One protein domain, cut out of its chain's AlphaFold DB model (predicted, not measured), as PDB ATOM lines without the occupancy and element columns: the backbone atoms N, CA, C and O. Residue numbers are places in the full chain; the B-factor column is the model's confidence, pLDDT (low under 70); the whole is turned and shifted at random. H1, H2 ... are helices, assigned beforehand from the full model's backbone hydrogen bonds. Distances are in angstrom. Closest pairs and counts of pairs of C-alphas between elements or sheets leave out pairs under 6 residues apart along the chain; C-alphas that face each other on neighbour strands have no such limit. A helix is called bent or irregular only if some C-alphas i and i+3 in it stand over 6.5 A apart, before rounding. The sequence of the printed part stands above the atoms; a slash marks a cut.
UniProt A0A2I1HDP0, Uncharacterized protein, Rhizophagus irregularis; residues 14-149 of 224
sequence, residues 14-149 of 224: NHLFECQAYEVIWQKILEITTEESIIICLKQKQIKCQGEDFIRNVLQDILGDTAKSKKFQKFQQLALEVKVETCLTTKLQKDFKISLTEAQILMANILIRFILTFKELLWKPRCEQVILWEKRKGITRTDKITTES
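This is residues 14 to 149 of the 224 residues of an uncharacterized protein of Rhizophagus irregularis (UniProt A0A2I1HDP0). Two long helices, H2 and the first arm of the bent helix H6, cross as an X and run opposite ways, with three short helices, H3, H4 and H5, packed over one side of them. The second arm of H6 leads away from this body, and residues 132 to 138 and then H7 stick out at its far end. The printed part has 136 residues with seven named helices, H1 to H7 in order along the chain, and no named strand; its class is all helix. The whole is loose, with a radius of gyration of the C-alphas of 18.2 A, and elongated, spanning 58 by 30 by 24 A.

Begin at H6, residues 100 to 136, assigned as one helix by its hydrogen bonds but bent, with C-alphas 121 and 124 6.9 A apart. Its arms, H6a, residues 100 to 121, and H6b, residues 124 to 136, are near each other at a shallow tilt of 32 degrees, only just short of steep. H6a touches H2, residues 20 to 43, at a steep tilt of 40 degrees, opposite ways; the closest C-alphas, of Thr 33 and Phe 114, are 5.3 A apart. With residues 100 to 107 alone, H6a touches H5, residues 86 to 96; the closest C-alphas, of Gln 93 and Ala 103, are 5.1 A apart. With residues 111 to 115 alone, H6a touches H4, residues 70 to 80, about perpendicular at 82 degrees; the closest C-alphas, of Ala 79 and Leu 111, are 6.4 A apart. Look next at H3, residues 52 to 63, which touches H2 at a steep tilt of 47 degrees; the closest C-alphas, of Ile 38 and Ile 55, are 6.4 A apart. H1, residues 14 to 18, is close to H2 but not clearly touching, while H7, residues 141 to 149, touches no helix. Each O i to N i+4 pair is within hydrogen-bond range in H1, H3, H4, H5, H6a and H6b, against 18 of 20 in H2 and 3 of 5 in H7.

Find C-alpha 100 at (12.103, -24.971, 31.140); from there H6a runs 31.4 A to C-alpha 121, and H6b covers 18.6 A. H2 starts at C-alpha 20, (-6.326, -52.348, 47.667), and measures 35.2 A; it is irregular, with C-alphas 21 and 24 7.1 A apart. H7 ends at C-alpha 149, (-33.933, -29.659, 42.213).

The C-alphas farthest apart, of Cys 49 and Thr 146, are 59.2 A apart. The printed part has no cut and no long link. Residues 141 to 149 are under 70 in pLDDT.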
ATOM      1  N   ASN A  14     -11.823 -40.685  48.059       72.50
ATOM      2  CA  ASN A  14     -10.625 -41.162  48.762       72.50
ATOM      3  C   ASN A  14     -10.468 -42.687  48.667       72.50
ATOM      4  O   ASN A  14      -9.376 -43.202  48.447       72.50
ATOM      5  N   HIS A  15     -11.583 -43.417  48.712       77.69
ATOM      6  CA  HIS A  15     -11.604 -44.865  48.563       77.69
ATOM      7  C   HIS A  15     -11.037 -45.331  47.216       77.69
ATOM      8  O   HIS A  15     -10.498 -46.429  47.140       77.69
ATOM      9  N   LEU A  16     -11.133 -44.519  46.159       79.81
ATOM     10  CA  LEU A  16     -10.557 -44.847  44.854       79.81
ATOM     11  C   LEU A  16      -9.024 -44.980  44.907       79.81
ATOM     12  O   LEU A  16      -8.451 -45.774  44.162       79.81
ATOM     13  N   PHE A  17      -8.385 -44.216  45.793       80.38
ATOM     14  CA  PHE A  17      -6.935 -44.209  46.001       80.38
ATOM     15  C   PHE A  17      -6.503 -45.249  47.040       80.38
ATOM     16  O   PHE A  17      -5.458 -45.870  46.897       80.38
ATOM     17  N   GLU A  18      -7.310 -45.451  48.081       82.25
ATOM     18  CA  GLU A  18      -6.951 -46.286  49.237       82.25
ATOM     19  C   GLU A  18      -7.355 -47.760  49.088       82.25
ATOM     20  O   GLU A  18      -6.883 -48.624  49.828       82.25
ATOM     21  N   CYS A  19      -8.286 -48.077  48.186       83.94
ATOM     22  CA  CYS A  19      -8.784 -49.438  48.055       83.94
ATOM     23  C   CYS A  19      -7.745 -50.338  47.384       83.94
ATOM     24  O   CYS A  19      -7.470 -50.213  46.192       83.94
ATOM     25  N   GLN A  20      -7.268 -51.329  48.136       83.94
ATOM     26  CA  GLN A  20      -6.326 -52.348  47.667       83.94
ATOM     27  C   GLN A  20      -6.814 -53.098  46.419       83.94
ATOM     28  O   GLN A  20      -6.018 -53.519  45.590       83.94
ATOM     29  N   ALA A  21      -8.130 -53.212  46.222       84.06
ATOM     30  CA  ALA A  21      -8.679 -53.860  45.037       84.06
ATOM     31  C   ALA A  21      -8.437 -53.065  43.733       84.06
ATOM     32  O   ALA A  21      -8.534 -53.637  42.651       84.06
ATOM     33  N   TYR A  22      -8.100 -51.770  43.814       88.12
ATOM     34  CA  TYR A  22      -7.640 -50.980  42.665       88.12
ATOM     35  C   TYR A  22      -6.120 -51.009  42.481       88.12
ATOM     36  O   TYR A  22      -5.649 -50.511  41.464       88.12
ATOM     37  N   GLU A  23      -5.351 -51.587  43.409       90.38
ATOM     38  CA  GLU A  23      -3.881 -51.553  43.381       90.38
ATOM     39  C   GLU A  23      -3.318 -52.097  42.065       90.38
ATOM     40  O   GLU A  23      -2.494 -51.442  41.437       90.38
ATOM     41  N   VAL A  24      -3.831 -53.238  41.596       92.19
ATOM     42  CA  VAL A  24      -3.403 -53.859  40.332       92.19
ATOM     43  C   VAL A  24      -3.674 -52.943  39.134       92.19
ATOM     44  O   VAL A  24      -2.843 -52.822  38.237       92.19
ATOM     45  N   ILE A  25      -4.824 -52.260  39.118       93.38
ATOM     46  CA  ILE A  25      -5.166 -51.324  38.038       93.38
ATOM     47  C   ILE A  25      -4.271 -50.084  38.113       93.38
ATOM     48  O   ILE A  25      -3.795 -49.618  37.081       93.38
ATOM     49  N   TRP A  26      -4.006 -49.566  39.313       95.19
ATOM     50  CA  TRP A  26      -3.109 -48.427  39.506       95.19
ATOM     51  C   TRP A  26      -1.672 -48.739  39.101       95.19
ATOM     52  O   TRP A  26      -1.043 -47.910  38.448       95.19
ATOM     53  N   GLN A  27      -1.189 -49.939  39.415       96.19
ATOM     54  CA  GLN A  27       0.124 -50.412  38.990       96.19
ATOM     55  C   GLN A  27       0.209 -50.481  37.462       96.19
ATOM     56  O   GLN A  27       1.124 -49.920  36.868       96.19
ATOM     57  N   LYS A  28      -0.820 -51.031  36.810       96.44
ATOM     58  CA  LYS A  28      -0.899 -51.064  35.344       96.44
ATOM     59  C   LYS A  28      -0.962 -49.666  34.713       96.44
ATOM     60  O   LYS A  28      -0.369 -49.437  33.662       96.44
ATOM     61  N   ILE A  29      -1.670 -48.719  35.339       96.19
ATOM     62  CA  ILE A  29      -1.701 -47.315  34.896       96.19
ATOM     63  C   ILE A  29      -0.300 -46.697  34.984       96.19
ATOM     64  O   ILE A  29       0.111 -46.025  34.037       96.19
ATOM     65  N   LEU A  30       0.427 -46.914  36.085       97.12
ATOM     66  CA  LEU A  30       1.799 -46.428  36.264       97.12
ATOM     67  C   LEU A  30       2.736 -46.988  35.187       97.12
ATOM     68  O   LEU A  30       3.447 -46.216  34.547       97.12
ATOM     69  N   GLU A  31       2.700 -48.300  34.960       96.56
ATOM     70  CA  GLU A  31       3.528 -48.982  33.957       96.56
ATOM     71  C   GLU A  31       3.297 -48.406  32.559       96.56
ATOM     72  O   GLU A  31       4.229 -47.898  31.943       96.56
ATOM     73  N   ILE A  32       2.044 -48.371  32.093       93.75
ATOM     74  CA  ILE A  32       1.712 -47.836  30.762       93.75
ATOM     75  C   ILE A  32       2.090 -46.357  30.650       93.75
ATOM     76  O   ILE A  32       2.654 -45.940  29.641       93.75
ATOM     77  N   THR A  33       1.813 -45.556  31.682       95.12
ATOM     78  CA  THR A  33       2.189 -44.134  31.685       95.12
ATOM     79  C   THR A  33       3.702 -43.975  31.557       95.12
ATOM     80  O   THR A  33       4.159 -43.111  30.811       95.12
ATOM     81  N   THR A  34       4.476 -44.802  32.258       95.69
ATOM     82  CA  THR A  34       5.942 -44.763  32.232       95.69
ATOM     83  C   THR A  34       6.471 -45.157  30.859       95.69
ATOM     84  O   THR A  34       7.225 -44.385  30.274       95.69
ATOM     85  N   GLU A  35       6.018 -46.279  30.295       91.81
ATOM     86  CA  GLU A  35       6.447 -46.734  28.964       91.81
ATOM     87  C   GLU A  35       6.095 -45.723  27.862       91.81
ATOM     88  O   GLU A  35       6.942 -45.359  27.044       91.81
ATOM     89  N   GLU A  36       4.877 -45.169  27.865       90.75
ATOM     90  CA  GLU A  36       4.510 -44.126  26.899       90.75
ATOM     91  C   GLU A  36       5.359 -42.857  27.068       90.75
ATOM     92  O   GLU A  36       5.708 -42.197  26.083       90.75
ATOM     93  N   SER A  37       5.729 -42.519  28.305       90.75
ATOM     94  CA  SER A  37       6.585 -41.369  28.607       90.75
ATOM     95  C   SER A  37       8.026 -41.583  28.147       90.75
ATOM     96  O   SER A  37       8.638 -40.643  27.631       90.75
ATOM     97  N   ILE A  38       8.551 -42.807  28.251       90.44
ATOM     98  CA  ILE A  38       9.857 -43.190  27.697       90.44
ATOM     99  C   ILE A  38       9.854 -42.978  26.182       90.44
ATOM    100  O   ILE A  38      10.733 -42.297  25.653       90.44
ATOM    101  N   ILE A  39       8.818 -43.456  25.483       87.19
ATOM    102  CA  ILE A  39       8.676 -43.270  24.030       87.19
ATOM    103  C   ILE A  39       8.643 -41.780  23.661       87.19
ATOM    104  O   ILE A  39       9.249 -41.374  22.666       87.19
ATOM    105  N   ILE A  40       7.949 -40.944  24.442       87.25
ATOM    106  CA  ILE A  40       7.925 -39.488  24.231       87.25
ATOM    107  C   ILE A  40       9.335 -38.900  24.369       87.25
ATOM    108  O   ILE A  40       9.752 -38.132  23.501       87.25
ATOM    109  N   CYS A  41      10.076 -39.279  25.411       87.56
ATOM    110  CA  CYS A  41      11.446 -38.818  25.639       87.56
ATOM    111  C   CYS A  41      12.382 -39.233  24.494       87.56
ATOM    112  O   CYS A  41      13.099 -38.397  23.949       87.56
ATOM    113  N   LEU A  42      12.311 -40.492  24.052       84.19
ATOM    114  CA  LEU A  42      13.120 -41.018  22.944       84.19
ATOM    115  C   LEU A  42      12.826 -40.333  21.599       84.19
ATOM    116  O   LEU A  42      13.682 -40.297  20.716       84.19
ATOM    117  N   LYS A  43      11.635 -39.750  21.423       84.38
ATOM    118  CA  LYS A  43      11.285 -38.964  20.228       84.38
ATOM    119  C   LYS A  43      11.754 -37.507  20.301       84.38
ATOM    120  O   LYS A  43      11.817 -36.842  19.265       84.38
ATOM    121  N   GLN A  44      12.092 -36.990  21.482       84.31
ATOM    122  CA  GLN A  44      12.561 -35.612  21.640       84.31
ATOM    123  C   GLN A  44      14.035 -35.485  21.257       84.31
ATOM    124  O   GLN A  44      14.895 -36.184  21.784       84.31
ATOM    125  N   LYS A  45      14.356 -34.548  20.355       80.56
ATOM    126  CA  LYS A  45      15.718 -34.381  19.815       80.56
ATOM    127  C   LYS A  45      16.775 -34.144  20.898       80.56
ATOM    128  O   LYS A  45      17.900 -34.596  20.720       80.56
ATOM    129  N   GLN A  46      16.412 -33.455  21.977       79.75
ATOM    130  CA  GLN A  46      17.302 -33.099  23.083       79.75
ATOM    131  C   GLN A  46      17.529 -34.253  24.071       79.75
ATOM    132  O   GLN A  46      18.520 -34.236  24.793       79.75
ATOM    133  N   ILE A  47      16.631 -35.247  24.103       81.69
ATOM    134  CA  ILE A  47      16.652 -36.345  25.084       81.69
ATOM    135  C   ILE A  47      17.003 -37.685  24.431       81.69
ATOM    136  O   ILE A  47      17.592 -38.537  25.081       81.69
ATOM    137  N   LYS A  48      16.730 -37.874  23.134       78.69
ATOM    138  CA  LYS A  48      16.916 -39.153  22.420       78.69
ATOM    139  C   LYS A  48      18.330 -39.740  22.462       78.69
ATOM    140  O   LYS A  48      18.501 -40.913  22.164       78.69
ATOM    141  N   CYS A  49      19.348 -38.917  22.722       81.31
ATOM    142  CA  CYS A  49      20.733 -39.372  22.853       81.31
ATOM    143  C   CYS A  49      21.032 -39.964  24.235       81.31
ATOM    144  O   CYS A  49      22.105 -40.526  24.440       81.31
ATOM    145  N   GLN A  50      20.105 -39.828  25.180       85.50
ATOM    146  CA  GLN A  50      20.198 -40.445  26.487       85.50
ATOM    147  C   GLN A  50      19.725 -41.895  26.403       85.50
ATOM    148  O   GLN A  50      18.751 -42.201  25.717       85.50
ATOM    149  N   GLY A  51      20.437 -42.791  27.090       88.00
ATOM    150  CA  GLY A  51      20.072 -44.204  27.142       88.00
ATOM    151  C   GLY A  51      18.700 -44.408  27.784       88.00
ATOM    152  O   GLY A  51      18.320 -43.669  28.694       88.00
ATOM    153  N   GLU A  52      17.968 -45.427  27.331       92.19
ATOM    154  CA  GLU A  52      16.628 -45.736  27.840       92.19
ATOM    155  C   GLU A  52      16.620 -45.933  29.363       92.19
ATOM    156  O   GLU A  52      15.756 -45.384  30.044       92.19
ATOM    157  N   ASP A  53      17.628 -46.615  29.912       94.12
ATOM    158  CA  ASP A  53      17.766 -46.833  31.357       94.12
ATOM    159  C   ASP A  53      17.868 -45.520  32.139       94.12
ATOM    160  O   ASP A  53      17.274 -45.369  33.207       94.12
ATOM    161  N   PHE A  54      18.576 -44.528  31.593       95.25
ATOM    162  CA  PHE A  54      18.654 -43.207  32.209       95.25
ATOM    163  C   PHE A  54      17.285 -42.519  32.203       95.25
ATOM    164  O   PHE A  54      16.844 -42.015  33.236       95.25
ATOM    165  N   ILE A  55      16.592 -42.534  31.060       95.25
ATOM    166  CA  ILE A  55      15.251 -41.948  30.919       95.25
ATOM    167  C   ILE A  55      14.286 -42.599  31.914       95.25
ATOM    168  O   ILE A  55      13.554 -41.901  32.619       95.25
ATOM    169  N   ARG A  56      14.310 -43.930  32.004       95.81
ATOM    170  CA  ARG A  56      13.496 -44.720  32.929       95.81
ATOM    171  C   ARG A  56      13.755 -44.322  34.377       95.81
ATOM    172  O   ARG A  56      12.796 -44.045  35.094       95.81
ATOM    173  N   ASN A  57      15.021 -44.209  34.776       95.50
ATOM    174  CA  ASN A  57      15.394 -43.787  36.126       95.50
ATOM    175  C   ASN A  57      14.867 -42.383  36.448       95.50
ATOM    176  O   ASN A  57      14.252 -42.197  37.494       95.50
ATOM    177  N   VAL A  58      15.027 -41.412  35.539       95.44
ATOM    178  CA  VAL A  58      14.495 -40.051  35.730       95.44
ATOM    179  C   VAL A  58      12.970 -40.067  35.865       95.44
ATOM    180  O   VAL A  58      12.424 -39.415  36.754       95.44
ATOM    181  N   LEU A  59      12.263 -40.826  35.025       95.69
ATOM    182  CA  LEU A  59      10.801 -40.905  35.068       95.69
ATOM    183  C   LEU A  59      10.284 -41.607  36.328       95.69
ATOM    184  O   LEU A  59       9.330 -41.120  36.932       95.69
ATOM    185  N   GLN A  60      10.923 -42.689  36.775       94.81
ATOM    186  CA  GLN A  60      10.615 -43.337  38.056       94.81
ATOM    187  C   GLN A  60      10.873 -42.401  39.235       94.81
ATOM    188  O   GLN A  60      10.168 -42.428  40.243       94.81
ATOM    189  N   ASP A  61      11.841 -41.503  39.103       92.75
ATOM    190  CA  ASP A  61      12.118 -40.510  40.123       92.75
ATOM    191  C   ASP A  61      10.995 -39.471  40.274       92.75
ATOM    192  O   ASP A  61      10.806 -38.936  41.374       92.75
ATOM    193  N   ILE A  62      10.246 -39.227  39.193       91.69
ATOM    194  CA  ILE A  62       9.083 -38.332  39.119       91.69
ATOM    195  C   ILE A  62       7.789 -39.053  39.506       91.69
ATOM    196  O   ILE A  62       7.040 -38.559  40.349       91.69
ATOM    197  N   LEU A  63       7.513 -40.200  38.882       94.44
ATOM    198  CA  LEU A  63       6.249 -40.926  39.011       94.44
ATOM    199  C   LEU A  63       6.246 -41.903  40.187       94.44
ATOM    200  O   LEU A  63       5.190 -42.141  40.758       94.44
ATOM    201  N   GLY A  64       7.402 -42.428  40.583       94.88
ATOM    202  CA  GLY A  64       7.524 -43.600  41.447       94.88
ATOM    203  C   GLY A  64       7.703 -44.895  40.650       94.88
ATOM    204  O   GLY A  64       7.470 -44.951  39.446       94.88
ATOM    205  N   ASP A  65       8.129 -45.940  41.348       92.62
ATOM    206  CA  ASP A  65       8.352 -47.301  40.840       92.62
ATOM    207  C   ASP A  65       7.136 -48.221  41.047       92.62
ATOM    208  O   ASP A  65       6.923 -49.183  40.314       92.62
ATOM    209  N   THR A  66       6.312 -47.901  42.045       94.19
ATOM    210  CA  THR A  66       5.149 -48.688  42.450       94.19
ATOM    211  C   THR A  66       3.934 -47.803  42.708       94.19
ATOM    212  O   THR A  66       4.047 -46.658  43.162       94.19
ATOM    213  N   ALA A  67       2.740 -48.368  42.517       92.69
ATOM    214  CA  ALA A  67       1.471 -47.696  42.795       92.69
ATOM    215  C   ALA A  67       1.286 -47.304  44.275       92.69
ATOM    216  O   ALA A  67       0.514 -46.401  44.600       92.69
ATOM    217  N   LYS A  68       1.998 -47.976  45.187       91.62
ATOM    218  CA  LYS A  68       2.002 -47.683  46.628       91.62
ATOM    219  C   LYS A  68       2.988 -46.589  47.024       91.62
ATOM    220  O   LYS A  68       2.933 -46.112  48.158       91.62
ATOM    221  N   SER A  69       3.896 -46.201  46.133       94.06
ATOM    222  CA  SER A  69       4.876 -45.169  46.445       94.06
ATOM    223  C   SER A  69       4.171 -43.848  46.773       94.06
ATOM    224  O   SER A  69       3.220 -43.432  46.106       94.06
ATOM    225  N   LYS A  70       4.662 -43.140  47.800       92.81
ATOM    226  CA  LYS A  70       4.124 -41.818  48.170       92.81
ATOM    227  C   LYS A  70       4.221 -40.822  47.010       92.81
ATOM    228  O   LYS A  70       3.360 -39.955  46.883       92.81
ATOM    229  N   LYS A  71       5.255 -40.962  46.167       93.56
ATOM    230  CA  LYS A  71       5.440 -40.176  44.940       93.56
ATOM    231  C   LYS A  71       4.262 -40.387  43.990       93.56
ATOM    232  O   LYS A  71       3.580 -39.416  43.664       93.56
ATOM    233  N   PHE A  72       3.967 -41.642  43.642       95.00
ATOM    234  CA  PHE A  72       2.876 -41.949  42.724       95.00
ATOM    235  C   PHE A  72       1.521 -41.547  43.289       95.00
ATOM    236  O   PHE A  72       0.753 -40.889  42.600       95.00
ATOM    237  N   GLN A  73       1.240 -41.855  44.557       92.31
ATOM    238  CA  GLN A  73      -0.034 -41.496  45.190       92.31
ATOM    239  C   GLN A  73      -0.284 -39.983  45.168       92.31
ATOM    240  O   GLN A  73      -1.392 -39.532  44.875       92.31
ATOM    241  N   LYS A  74       0.757 -39.186  45.430       91.50
ATOM    242  CA  LYS A  74       0.674 -37.727  45.356       91.50
ATOM    243  C   LYS A  74       0.488 -37.244  43.917       91.50
ATOM    244  O   LYS A  74      -0.379 -36.406  43.669       91.50
ATOM    245  N   PHE A  75       1.258 -37.789  42.972       92.12
ATOM    246  CA  PHE A  75       1.111 -37.486  41.547       92.12
ATOM    247  C   PHE A  75      -0.306 -37.802  41.061       92.12
ATOM    248  O   PHE A  75      -0.953 -36.948  40.473       92.12
ATOM    249  N   GLN A  76      -0.823 -38.984  41.383       90.69
ATOM    250  CA  GLN A  76      -2.155 -39.471  41.042       90.69
ATOM    251  C   GLN A  76      -3.263 -38.535  41.546       90.69
ATOM    252  O   GLN A  76      -4.173 -38.199  40.789       90.69
ATOM    253  N   GLN A  77      -3.192 -38.087  42.805       85.75
ATOM    254  CA  GLN A  77      -4.164 -37.142  43.372       85.75
ATOM    255  C   GLN A  77      -4.177 -35.817  42.607       85.75
ATOM    256  O   GLN A  77      -5.240 -35.346  42.204       85.75
ATOM    257  N   LEU A  78      -2.997 -35.247  42.353       83.69
ATOM    258  CA  LEU A  78      -2.865 -33.991  41.616       83.69
ATOM    259  C   LEU A  78      -3.265 -34.144  40.146       83.69
ATOM    260  O   LEU A  78      -3.955 -33.285  39.602       83.69
ATOM    261  N   ALA A  79      -2.893 -35.249  39.513       86.31
ATOM    262  CA  ALA A  79      -3.155 -35.507  38.107       86.31
ATOM    263  C   ALA A  79      -4.654 -35.621  37.808       86.31
ATOM    264  O   ALA A  79      -5.115 -35.145  36.772       86.31
ATOM    265  N   LEU A  80      -5.441 -36.172  38.738       83.19
ATOM    266  CA  LEU A  80      -6.902 -36.198  38.626       83.19
ATOM    267  C   LEU A  80      -7.559 -34.823  38.822       83.19
ATOM    268  O   LEU A  80      -8.709 -34.635  38.426       83.19
ATOM    269  N   GLU A  81      -6.825 -33.853  39.366       80.69
ATOM    270  CA  GLU A  81      -7.175 -32.429  39.348       80.69
ATOM    271  C   GLU A  81      -6.515 -31.670  38.184       80.69
ATOM    272  O   GLU A  81      -6.619 -30.445  38.113       80.69
ATOM    273  N   VAL A  82      -5.845 -32.381  37.269       81.69
ATOM    274  CA  VAL A  82      -5.074 -31.821  36.149       81.69
ATOM    275  C   VAL A  82      -3.966 -30.873  36.630       81.69
ATOM    276  O   VAL A  82      -3.724 -29.797  36.080       81.69
ATOM    277  N   LYS A  83      -3.287 -31.266  37.704       82.62
ATOM    278  CA  LYS A  83      -2.189 -30.518  38.315       82.62
ATOM    279  C   LYS A  83      -0.926 -31.363  38.339       82.62
ATOM    280  O   LYS A  83      -0.968 -32.584  38.448       82.62
ATOM    281  N   VAL A  84       0.206 -30.672  38.290       81.81
ATOM    282  CA  VAL A  84       1.548 -31.232  38.473       81.81
ATOM    283  C   VAL A  84       2.331 -30.268  39.355       81.81
ATOM    284  O   VAL A  84       2.184 -29.049  39.230       81.81
ATOM    285  N   GLU A  85       3.152 -30.796  40.261       85.44
ATOM    286  CA  GLU A  85       4.018 -29.953  41.083       85.44
ATOM    287  C   GLU A  85       5.127 -29.321  40.243       85.44
ATOM    288  O   GLU A  85       5.813 -29.987  39.468       85.44
ATOM    289  N   THR A  86       5.362 -28.030  40.453       84.25
ATOM    290  CA  THR A  86       6.410 -27.286  39.743       84.25
ATOM    291  C   THR A  86       7.807 -27.848  40.004       84.25
ATOM    292  O   THR A  86       8.649 -27.808  39.108       84.25
ATOM    293  N   CYS A  87       8.045 -28.434  41.183       87.00
ATOM    294  CA  CYS A  87       9.313 -29.081  41.519       87.00
ATOM    295  C   CYS A  87       9.641 -30.276  40.607       87.00
ATOM    296  O   CYS A  87      10.811 -30.464  40.278       87.00
ATOM    297  N   LEU A  88       8.636 -31.029  40.141       88.06
ATOM    298  CA  LEU A  88       8.825 -32.151  39.214       88.06
ATOM    299  C   LEU A  88       9.297 -31.649  37.849       88.06
ATOM    300  O   LEU A  88      10.255 -32.169  37.286       88.06
ATOM    301  N   THR A  89       8.698 -30.563  37.365       84.50
ATOM    302  CA  THR A  89       9.125 -29.898  36.130       84.50
ATOM    303  C   THR A  89      10.553 -29.363  36.234       84.50
ATOM    304  O   THR A  89      11.346 -29.532  35.310       84.50
ATOM    305  N   THR A  90      10.910 -28.729  37.354       84.62
ATOM    306  CA  THR A  90      12.280 -28.242  37.583       84.62
ATOM    307  C   THR A  90      13.286 -29.389  37.680       84.62
ATOM    308  O   THR A  90      14.420 -29.236  37.232       84.62
ATOM    309  N   LYS A  91      12.889 -30.537  38.235       93.31
ATOM    310  CA  LYS A  91      13.721 -31.743  38.264       93.31
ATOM    311  C   LYS A  91      13.942 -32.293  36.857       93.31
ATOM    312  O   LYS A  91      15.092 -32.425  36.462       93.31
ATOM    313  N   LEU A  92      12.883 -32.462  36.058       92.50
ATOM    314  CA  LEU A  92      13.013 -32.866  34.651       92.50
ATOM    315  C   LEU A  92      13.931 -31.940  33.853       92.50
ATOM    316  O   LEU A  92      14.770 -32.410  33.095       92.50
ATOM    317  N   GLN A  93      13.789 -30.628  34.042       93.56
ATOM    318  CA  GLN A  93      14.643 -29.639  33.390       93.56
ATOM    319  C   GLN A  93      16.130 -29.900  33.671       93.56
ATOM    320  O   GLN A  93      16.947 -29.872  32.752       93.56
ATOM    321  N   LYS A  94      16.478 -30.144  34.940       96.00
ATOM    322  CA  LYS A  94      17.860 -30.377  35.376       96.00
ATOM    323  C   LYS A  94      18.379 -31.734  34.916       96.00
ATOM    324  O   LYS A  94      19.461 -31.789  34.338       96.00
ATOM    325  N   ASP A  95      17.599 -32.787  35.134       95.81
ATOM    326  CA  ASP A  95      18.007 -34.167  34.871       95.81
ATOM    327  C   ASP A  95      18.190 -34.399  33.360       95.81
ATOM    328  O   ASP A  95      19.200 -34.957  32.933       95.81
ATOM    329  N   PHE A  96      17.286 -33.863  32.530       94.56
ATOM    330  CA  PHE A  96      17.388 -33.952  31.069       94.56
ATOM    331  C   PHE A  96      18.242 -32.855  30.421       94.56
ATOM    332  O   PHE A  96      18.526 -32.945  29.230       94.56
ATOM    333  N   LYS A  97      18.678 -31.837  31.177       94.88
ATOM    334  CA  LYS A  97      19.414 -30.663  30.661       94.88
ATOM    335  C   LYS A  97      18.683 -29.958  29.507       94.88
ATOM    336  O   LYS A  97      19.297 -29.506  28.544       94.88
ATOM    337  N   ILE A  98      17.363 -29.860  29.623       92.25
ATOM    338  CA  ILE A  98      16.480 -29.217  28.643       92.25
ATOM    339  C   ILE A  98      16.041 -27.834  29.127       92.25
ATOM    340  O   ILE A  98      16.209 -27.470  30.295       92.25
ATOM    341  N   SER A  99      15.459 -27.034  28.239       89.69
ATOM    342  CA  SER A  99      14.856 -25.762  28.630       89.69
ATOM    343  C   SER A  99      13.653 -25.979  29.548       89.69
ATOM    344  O   SER A  99      12.993 -27.024  29.542       89.69
ATOM    345  N   LEU A 100      13.309 -24.946  30.319       84.88
ATOM    346  CA  LEU A 100      12.103 -24.971  31.140       84.88
ATOM    347  C   LEU A 100      10.856 -25.250  30.286       84.88
ATOM    348  O   LEU A 100      10.004 -26.020  30.703       84.88
ATOM    349  N   THR A 101      10.751 -24.662  29.091       82.75
ATOM    350  CA  THR A 101       9.605 -24.867  28.192       82.75
ATOM    351  C   THR A 101       9.494 -26.322  27.724       82.75
ATOM    352  O   THR A 101       8.396 -26.870  27.690       82.75
ATOM    353  N   GLU A 102      10.609 -26.982  27.420       84.56
ATOM    354  CA  GLU A 102      10.615 -28.394  27.014       84.56
ATOM    355  C   GLU A 102      10.237 -29.321  28.174       84.56
ATOM    356  O   GLU A 102       9.393 -30.197  27.999       84.56
ATOM    357  N   ALA A 103      10.774 -29.084  29.376       85.81
ATOM    358  CA  ALA A 103      10.402 -29.844  30.574       85.81
ATOM    359  C   ALA A 103       8.910 -29.700  30.904       85.81
ATOM    360  O   ALA A 103       8.241 -30.643  31.321       85.81
ATOM    361  N   GLN A 104       8.381 -28.502  30.687       84.56
ATOM    362  CA  GLN A 104       6.978 -28.167  30.859       84.56
ATOM    363  C   GLN A 104       6.073 -28.910  29.868       84.56
ATOM    364  O   GLN A 104       5.071 -29.500  30.275       84.56
ATOM    365  N   ILE A 105       6.454 -28.938  28.588       83.38
ATOM    366  CA  ILE A 105       5.772 -29.720  27.548       83.38
ATOM    367  C   ILE A 105       5.841 -31.219  27.869       83.38
ATOM    368  O   ILE A 105       4.840 -31.921  27.740       83.38
ATOM    369  N   LEU A 106       6.995 -31.714  28.322       86.12
ATOM    370  CA  LEU A 106       7.166 -33.113  28.703       86.12
ATOM    371  C   LEU A 106       6.254 -33.491  29.878       86.12
ATOM    372  O   LEU A 106       5.500 -34.453  29.758       86.12
ATOM    373  N   MET A 107       6.216 -32.699  30.957       90.75
ATOM    374  CA  MET A 107       5.284 -32.941  32.071       90.75
ATOM    375  C   MET A 107       3.819 -32.914  31.637       90.75
ATOM    376  O   MET A 107       3.032 -33.733  32.111       90.75
ATOM    377  N   ALA A 108       3.440 -32.001  30.738       84.44
ATOM    378  CA  ALA A 108       2.082 -31.954  30.203       84.44
ATOM    379  C   ALA A 108       1.743 -33.234  29.422       84.44
ATOM    380  O   ALA A 108       0.672 -33.805  29.620       84.44
ATOM    381  N   ASN A 109       2.669 -33.729  28.597       85.06
ATOM    382  CA  ASN A 109       2.482 -34.984  27.870       85.06
ATOM    383  C   ASN A 109       2.359 -36.186  28.816       85.06
ATOM    384  O   ASN A 109       1.446 -36.990  28.637       85.06
ATOM    385  N   ILE A 110       3.211 -36.280  29.842       89.19
ATOM    386  CA  ILE A 110       3.142 -37.332  30.874       89.19
ATOM    387  C   ILE A 110       1.774 -37.304  31.571       89.19
ATOM    388  O   ILE A 110       1.110 -38.333  31.693       89.19
ATOM    389  N   LEU A 111       1.312 -36.116  31.978       89.12
ATOM    390  CA  LEU A 111       0.004 -35.934  32.610       89.12
ATOM    391  C   LEU A 111      -1.141 -36.374  31.690       89.12
ATOM    392  O   LEU A 111      -2.066 -37.053  32.134       89.12
ATOM    393  N   ILE A 112      -1.085 -36.010  30.408       84.69
ATOM    394  CA  ILE A 112      -2.091 -36.416  29.421       84.69
ATOM    395  C   ILE A 112      -2.115 -37.940  29.283       84.69
ATOM    396  O   ILE A 112      -3.201 -38.520  29.315       84.69
ATOM    397  N   ARG A 113      -0.952 -38.600  29.183       88.69
ATOM    398  CA  ARG A 113      -0.877 -40.071  29.103       88.69
ATOM    399  C   ARG A 113      -1.480 -40.728  30.329       88.69
ATOM    400  O   ARG A 113      -2.340 -41.591  30.192       88.69
ATOM    401  N   PHE A 114      -1.137 -40.231  31.512       93.50
ATOM    402  CA  PHE A 114      -1.743 -40.693  32.752       93.50
ATOM    403  C   PHE A 114      -3.275 -40.562  32.738       93.50
ATOM    404  O   PHE A 114      -3.977 -41.526  33.043       93.50
ATOM    405  N   ILE A 115      -3.817 -39.396  32.362       87.75
ATOM    406  CA  ILE A 115      -5.270 -39.144  32.354       87.75
ATOM    407  C   ILE A 115      -5.985 -40.057  31.351       87.75
ATOM    408  O   ILE A 115      -7.055 -40.586  31.664       87.75
ATOM    409  N   LEU A 116      -5.413 -40.254  30.161       85.06
ATOM    410  CA  LEU A 116      -5.974 -41.142  29.141       85.06
ATOM    411  C   LEU A 116      -5.985 -42.593  29.631       85.06
ATOM    412  O   LEU A 116      -7.038 -43.230  29.627       85.06
ATOM    413  N   THR A 117      -4.862 -43.084  30.150       89.25
ATOM    414  CA  THR A 117      -4.752 -44.449  30.676       89.25
ATOM    415  C   THR A 117      -5.677 -44.666  31.876       89.25
ATOM    416  O   THR A 117      -6.381 -45.675  31.942       89.25
ATOM    417  N   PHE A 118      -5.778 -43.695  32.790       91.56
ATOM    418  CA  PHE A 118      -6.753 -43.713  33.885       91.56
ATOM    419  C   PHE A 118      -8.195 -43.788  33.372       91.56
ATOM    420  O   PHE A 118      -9.010 -44.564  33.887       91.56
ATOM    421  N   LYS A 119      -8.527 -42.979  32.358       87.25
ATOM    422  CA  LYS A 119      -9.871 -42.941  31.783       87.25
ATOM    423  C   LYS A 119     -10.260 -44.298  31.209       87.25
ATOM    424  O   LYS A 119     -11.367 -44.763  31.486       87.25
ATOM    425  N   GLU A 120      -9.368 -44.914  30.442       86.81
ATOM    426  CA  GLU A 120      -9.623 -46.195  29.784       86.81
ATOM    427  C   GLU A 120      -9.644 -47.366  30.769       86.81
ATOM    428  O   GLU A 120     -10.590 -48.149  30.761       86.81
ATOM    429  N   LEU A 121      -8.648 -47.478  31.651       87.12
ATOM    430  CA  LEU A 121      -8.485 -48.674  32.485       87.12
ATOM    431  C   LEU A 121      -9.331 -48.673  33.753       87.12
ATOM    432  O   LEU A 121      -9.662 -49.741  34.265       87.12
ATOM    433  N   LEU A 122      -9.669 -47.497  34.281       87.12
ATOM    434  CA  LEU A 122     -10.347 -47.394  35.569       87.12
ATOM    435  C   LEU A 122     -11.678 -46.658  35.451       87.12
ATOM    436  O   LEU A 122     -12.708 -47.161  35.903       87.12
ATOM    437  N   TRP A 123     -11.692 -45.470  34.845       85.81
ATOM    438  CA  TRP A 123     -12.873 -44.609  34.902       85.81
ATOM    439  C   TRP A 123     -14.053 -45.139  34.084       85.81
ATOM    440  O   TRP A 123     -15.182 -45.153  34.587       85.81
ATOM    441  N   LYS A 124     -13.818 -45.569  32.838       81.50
ATOM    442  CA  LYS A 124     -14.857 -46.128  31.960       81.50
ATOM    443  C   LYS A 124     -15.451 -47.432  32.519       81.50
ATOM    444  O   LYS A 124     -16.664 -47.424  32.747       81.50
ATOM    445  N   PRO A 125     -14.657 -48.470  32.869       82.25
ATOM    446  CA  PRO A 125     -15.195 -49.698  33.465       82.25
ATOM    447  C   PRO A 125     -16.004 -49.423  34.731       82.25
ATOM    448  O   PRO A 125     -17.099 -49.946  34.933       82.25
ATOM    449  N   ARG A 126     -15.514 -48.513  35.579       83.00
ATOM    450  CA  ARG A 126     -16.240 -48.077  36.771       83.00
ATOM    451  C   ARG A 126     -17.577 -47.420  36.423       83.00
ATOM    452  O   ARG A 126     -18.583 -47.719  37.065       83.00
ATOM    453  N   CYS A 127     -17.612 -46.526  35.436       78.56
ATOM    454  CA  CYS A 127     -18.852 -45.882  34.991       78.56
ATOM    455  C   CYS A 127     -19.879 -46.901  34.487       78.56
ATOM    456  O   CYS A 127     -21.057 -46.780  34.819       78.56
ATOM    457  N   GLU A 128     -19.453 -47.898  33.718       79.38
ATOM    458  CA  GLU A 128     -20.327 -48.969  33.226       79.38
ATOM    459  C   GLU A 128     -20.937 -49.766  34.379       79.38
ATOM    460  O   GLU A 128     -22.148 -49.991  34.420       79.38
ATOM    461  N   GLN A 129     -20.130 -50.098  35.385       76.62
ATOM    462  CA  GLN A 129     -20.591 -50.811  36.577       76.62
ATOM    463  C   GLN A 129     -21.575 -49.984  37.413       76.62
ATOM    464  O   GLN A 129     -22.563 -50.522  37.919       76.62
ATOM    465  N   VAL A 130     -21.368 -48.665  37.505       77.12
ATOM    466  CA  VAL A 130     -22.341 -47.742  38.114       77.12
ATOM    467  C   VAL A 130     -23.661 -47.784  37.346       77.12
ATOM    468  O   VAL A 130     -24.710 -47.930  37.969       77.12
ATOM    469  N   ILE A 131     -23.625 -47.712  36.012       76.62
ATOM    470  CA  ILE A 131     -24.827 -47.749  35.164       76.62
ATOM    471  C   ILE A 131     -25.587 -49.071  35.357       76.62
ATOM    472  O   ILE A 131     -26.805 -49.064  35.530       76.62
ATOM    473  N   LEU A 132     -24.891 -50.211  35.374       78.44
ATOM    474  CA  LEU A 132     -25.507 -51.520  35.629       78.44
ATOM    475  C   LEU A 132     -26.100 -51.612  37.039       78.44
ATOM    476  O   LEU A 132     -27.175 -52.184  37.240       78.44
ATOM    477  N   TRP A 133     -25.411 -51.059  38.037       80.88
ATOM    478  CA  TRP A 133     -25.915 -50.988  39.404       80.88
ATOM    479  C   TRP A 133     -27.178 -50.116  39.509       80.88
ATOM    480  O   TRP A 133     -28.129 -50.513  40.181       80.88
ATOM    481  N   GLU A 134     -27.221 -48.975  38.817       77.94
ATOM    482  CA  GLU A 134     -28.390 -48.089  38.754       77.94
ATOM    483  C   GLU A 134     -29.593 -48.781  38.110       77.94
ATOM    484  O   GLU A 134     -30.671 -48.784  38.706       77.94
ATOM    485  N   LYS A 135     -29.392 -49.450  36.964       80.62
ATOM    486  CA  LYS A 135     -30.438 -50.239  36.287       80.62
ATOM    487  C   LYS A 135     -31.041 -51.295  37.216       80.62
ATOM    488  O   LYS A 135     -32.256 -51.355  37.365       80.62
ATOM    489  N   ARG A 136     -30.203 -52.064  37.925       81.62
ATOM    490  CA  ARG A 136     -30.650 -53.078  38.907       81.62
ATOM    491  C   ARG A 136     -31.409 -52.497  40.100       81.62
ATOM    492  O   ARG A 136     -32.108 -53.228  40.795       81.62
ATOM    493  N   LYS A 137     -31.234 -51.209  40.389       79.00
ATOM    494  CA  LYS A 137     -31.937 -50.507  41.470       79.00
ATOM    495  C   LYS A 137     -33.126 -49.688  40.979       79.00
ATOM    496  O   LYS A 137     -33.712 -48.983  41.794       79.00
ATOM    497  N   GLY A 138     -33.474 -49.787  39.694       80.38
ATOM    498  CA  GLY A 138     -34.555 -49.010  39.092       80.38
ATOM    499  C   GLY A 138     -34.300 -47.502  39.129       80.38
ATOM    500  O   GLY A 138     -35.252 -46.733  39.119       80.38
ATOM    501  N   ILE A 139     -33.037 -47.068  39.224       72.56
ATOM    502  CA  ILE A 139     -32.686 -45.646  39.284       72.56
ATOM    503  C   ILE A 139     -32.699 -45.090  37.865       72.56
ATOM    504  O   ILE A 139     -31.883 -45.473  37.023       72.56
ATOM    505  N   THR A 140     -33.604 -44.156  37.614       75.12
ATOM    506  CA  THR A 140     -33.767 -43.498  36.320       75.12
ATOM    507  C   THR A 140     -32.976 -42.192  36.246       75.12
ATOM    508  O   THR A 140     -32.463 -41.666  37.237       75.12
ATOM    509  N   ARG A 141     -32.867 -41.627  35.038       65.88
ATOM    510  CA  ARG A 141     -32.290 -40.288  34.838       65.88
ATOM    511  C   ARG A 141     -33.097 -39.212  35.570       65.88
ATOM    512  O   ARG A 141     -32.503 -38.272  36.090       65.88
ATOM    513  N   THR A 142     -34.416 -39.369  35.635       61.59
ATOM    514  CA  THR A 142     -35.327 -38.444  36.314       61.59
ATOM    515  C   THR A 142     -35.025 -38.394  37.808       61.59
ATOM    516  O   THR A 142     -34.848 -37.307  38.345       61.59
ATOM    517  N   ASP A 143     -34.784 -39.546  38.445       58.59
ATOM    518  CA  ASP A 143     -34.430 -39.621  39.872       58.59
ATOM    519  C   ASP A 143     -33.172 -38.818  40.231       58.59
ATOM    520  O   ASP A 143     -33.088 -38.249  41.323       58.59
ATOM    521  N   LYS A 144     -32.208 -38.735  39.301       61.28
ATOM    522  CA  LYS A 144     -30.971 -37.950  39.459       61.28
ATOM    523  C   LYS A 144     -31.223 -36.442  39.388       61.28
ATOM    524  O   LYS A 144     -30.553 -35.683  40.077       61.28
ATOM    525  N   ILE A 145     -32.188 -36.014  38.573       56.81
ATOM    526  CA  ILE A 145     -32.515 -34.598  38.342       56.81
ATOM    527  C   ILE A 145     -33.436 -34.068  39.450       56.81
ATOM    528  O   ILE A 145     -33.211 -32.982  39.982       56.81
ATOM    529  N   THR A 146     -34.441 -34.846  39.867       51.44
ATOM    530  CA  THR A 146     -35.420 -34.430  40.890       51.44
ATOM    531  C   THR A 146     -34.806 -34.307  42.290       51.44
ATOM    532  O   THR A 146     -35.382 -33.677  43.173       51.44
ATOM    533  N   THR A 147     -33.639 -34.912  42.538       49.56
ATOM    534  CA  THR A 147     -32.889 -34.696  43.787       49.56
ATOM    535  C   THR A 147     -32.017 -33.446  43.742       49.56
ATOM    536  O   THR A 147     -31.920 -32.767  44.760       49.56
ATOM    537  N   GLU A 148     -31.440 -33.085  42.590       46.91
ATOM    538  CA  GLU A 148     -30.738 -31.803  42.422       46.91
ATOM    539  C   GLU A 148     -31.689 -30.610  42.562       46.91
ATOM    540  O   GLU A 148     -31.324 -29.628  43.210       46.91
ATOM    541  N   SER A 149     -32.914 -30.702  42.025       45.94
ATOM    542  CA  SER A 149     -33.933 -29.659  42.213       45.94
ATOM    543  C   SER A 149     -34.295 -29.511  43.690       45.94
ATOM    544  O   SER A 149     -34.153 -28.428  44.234       45.94
TER     545      SER A 149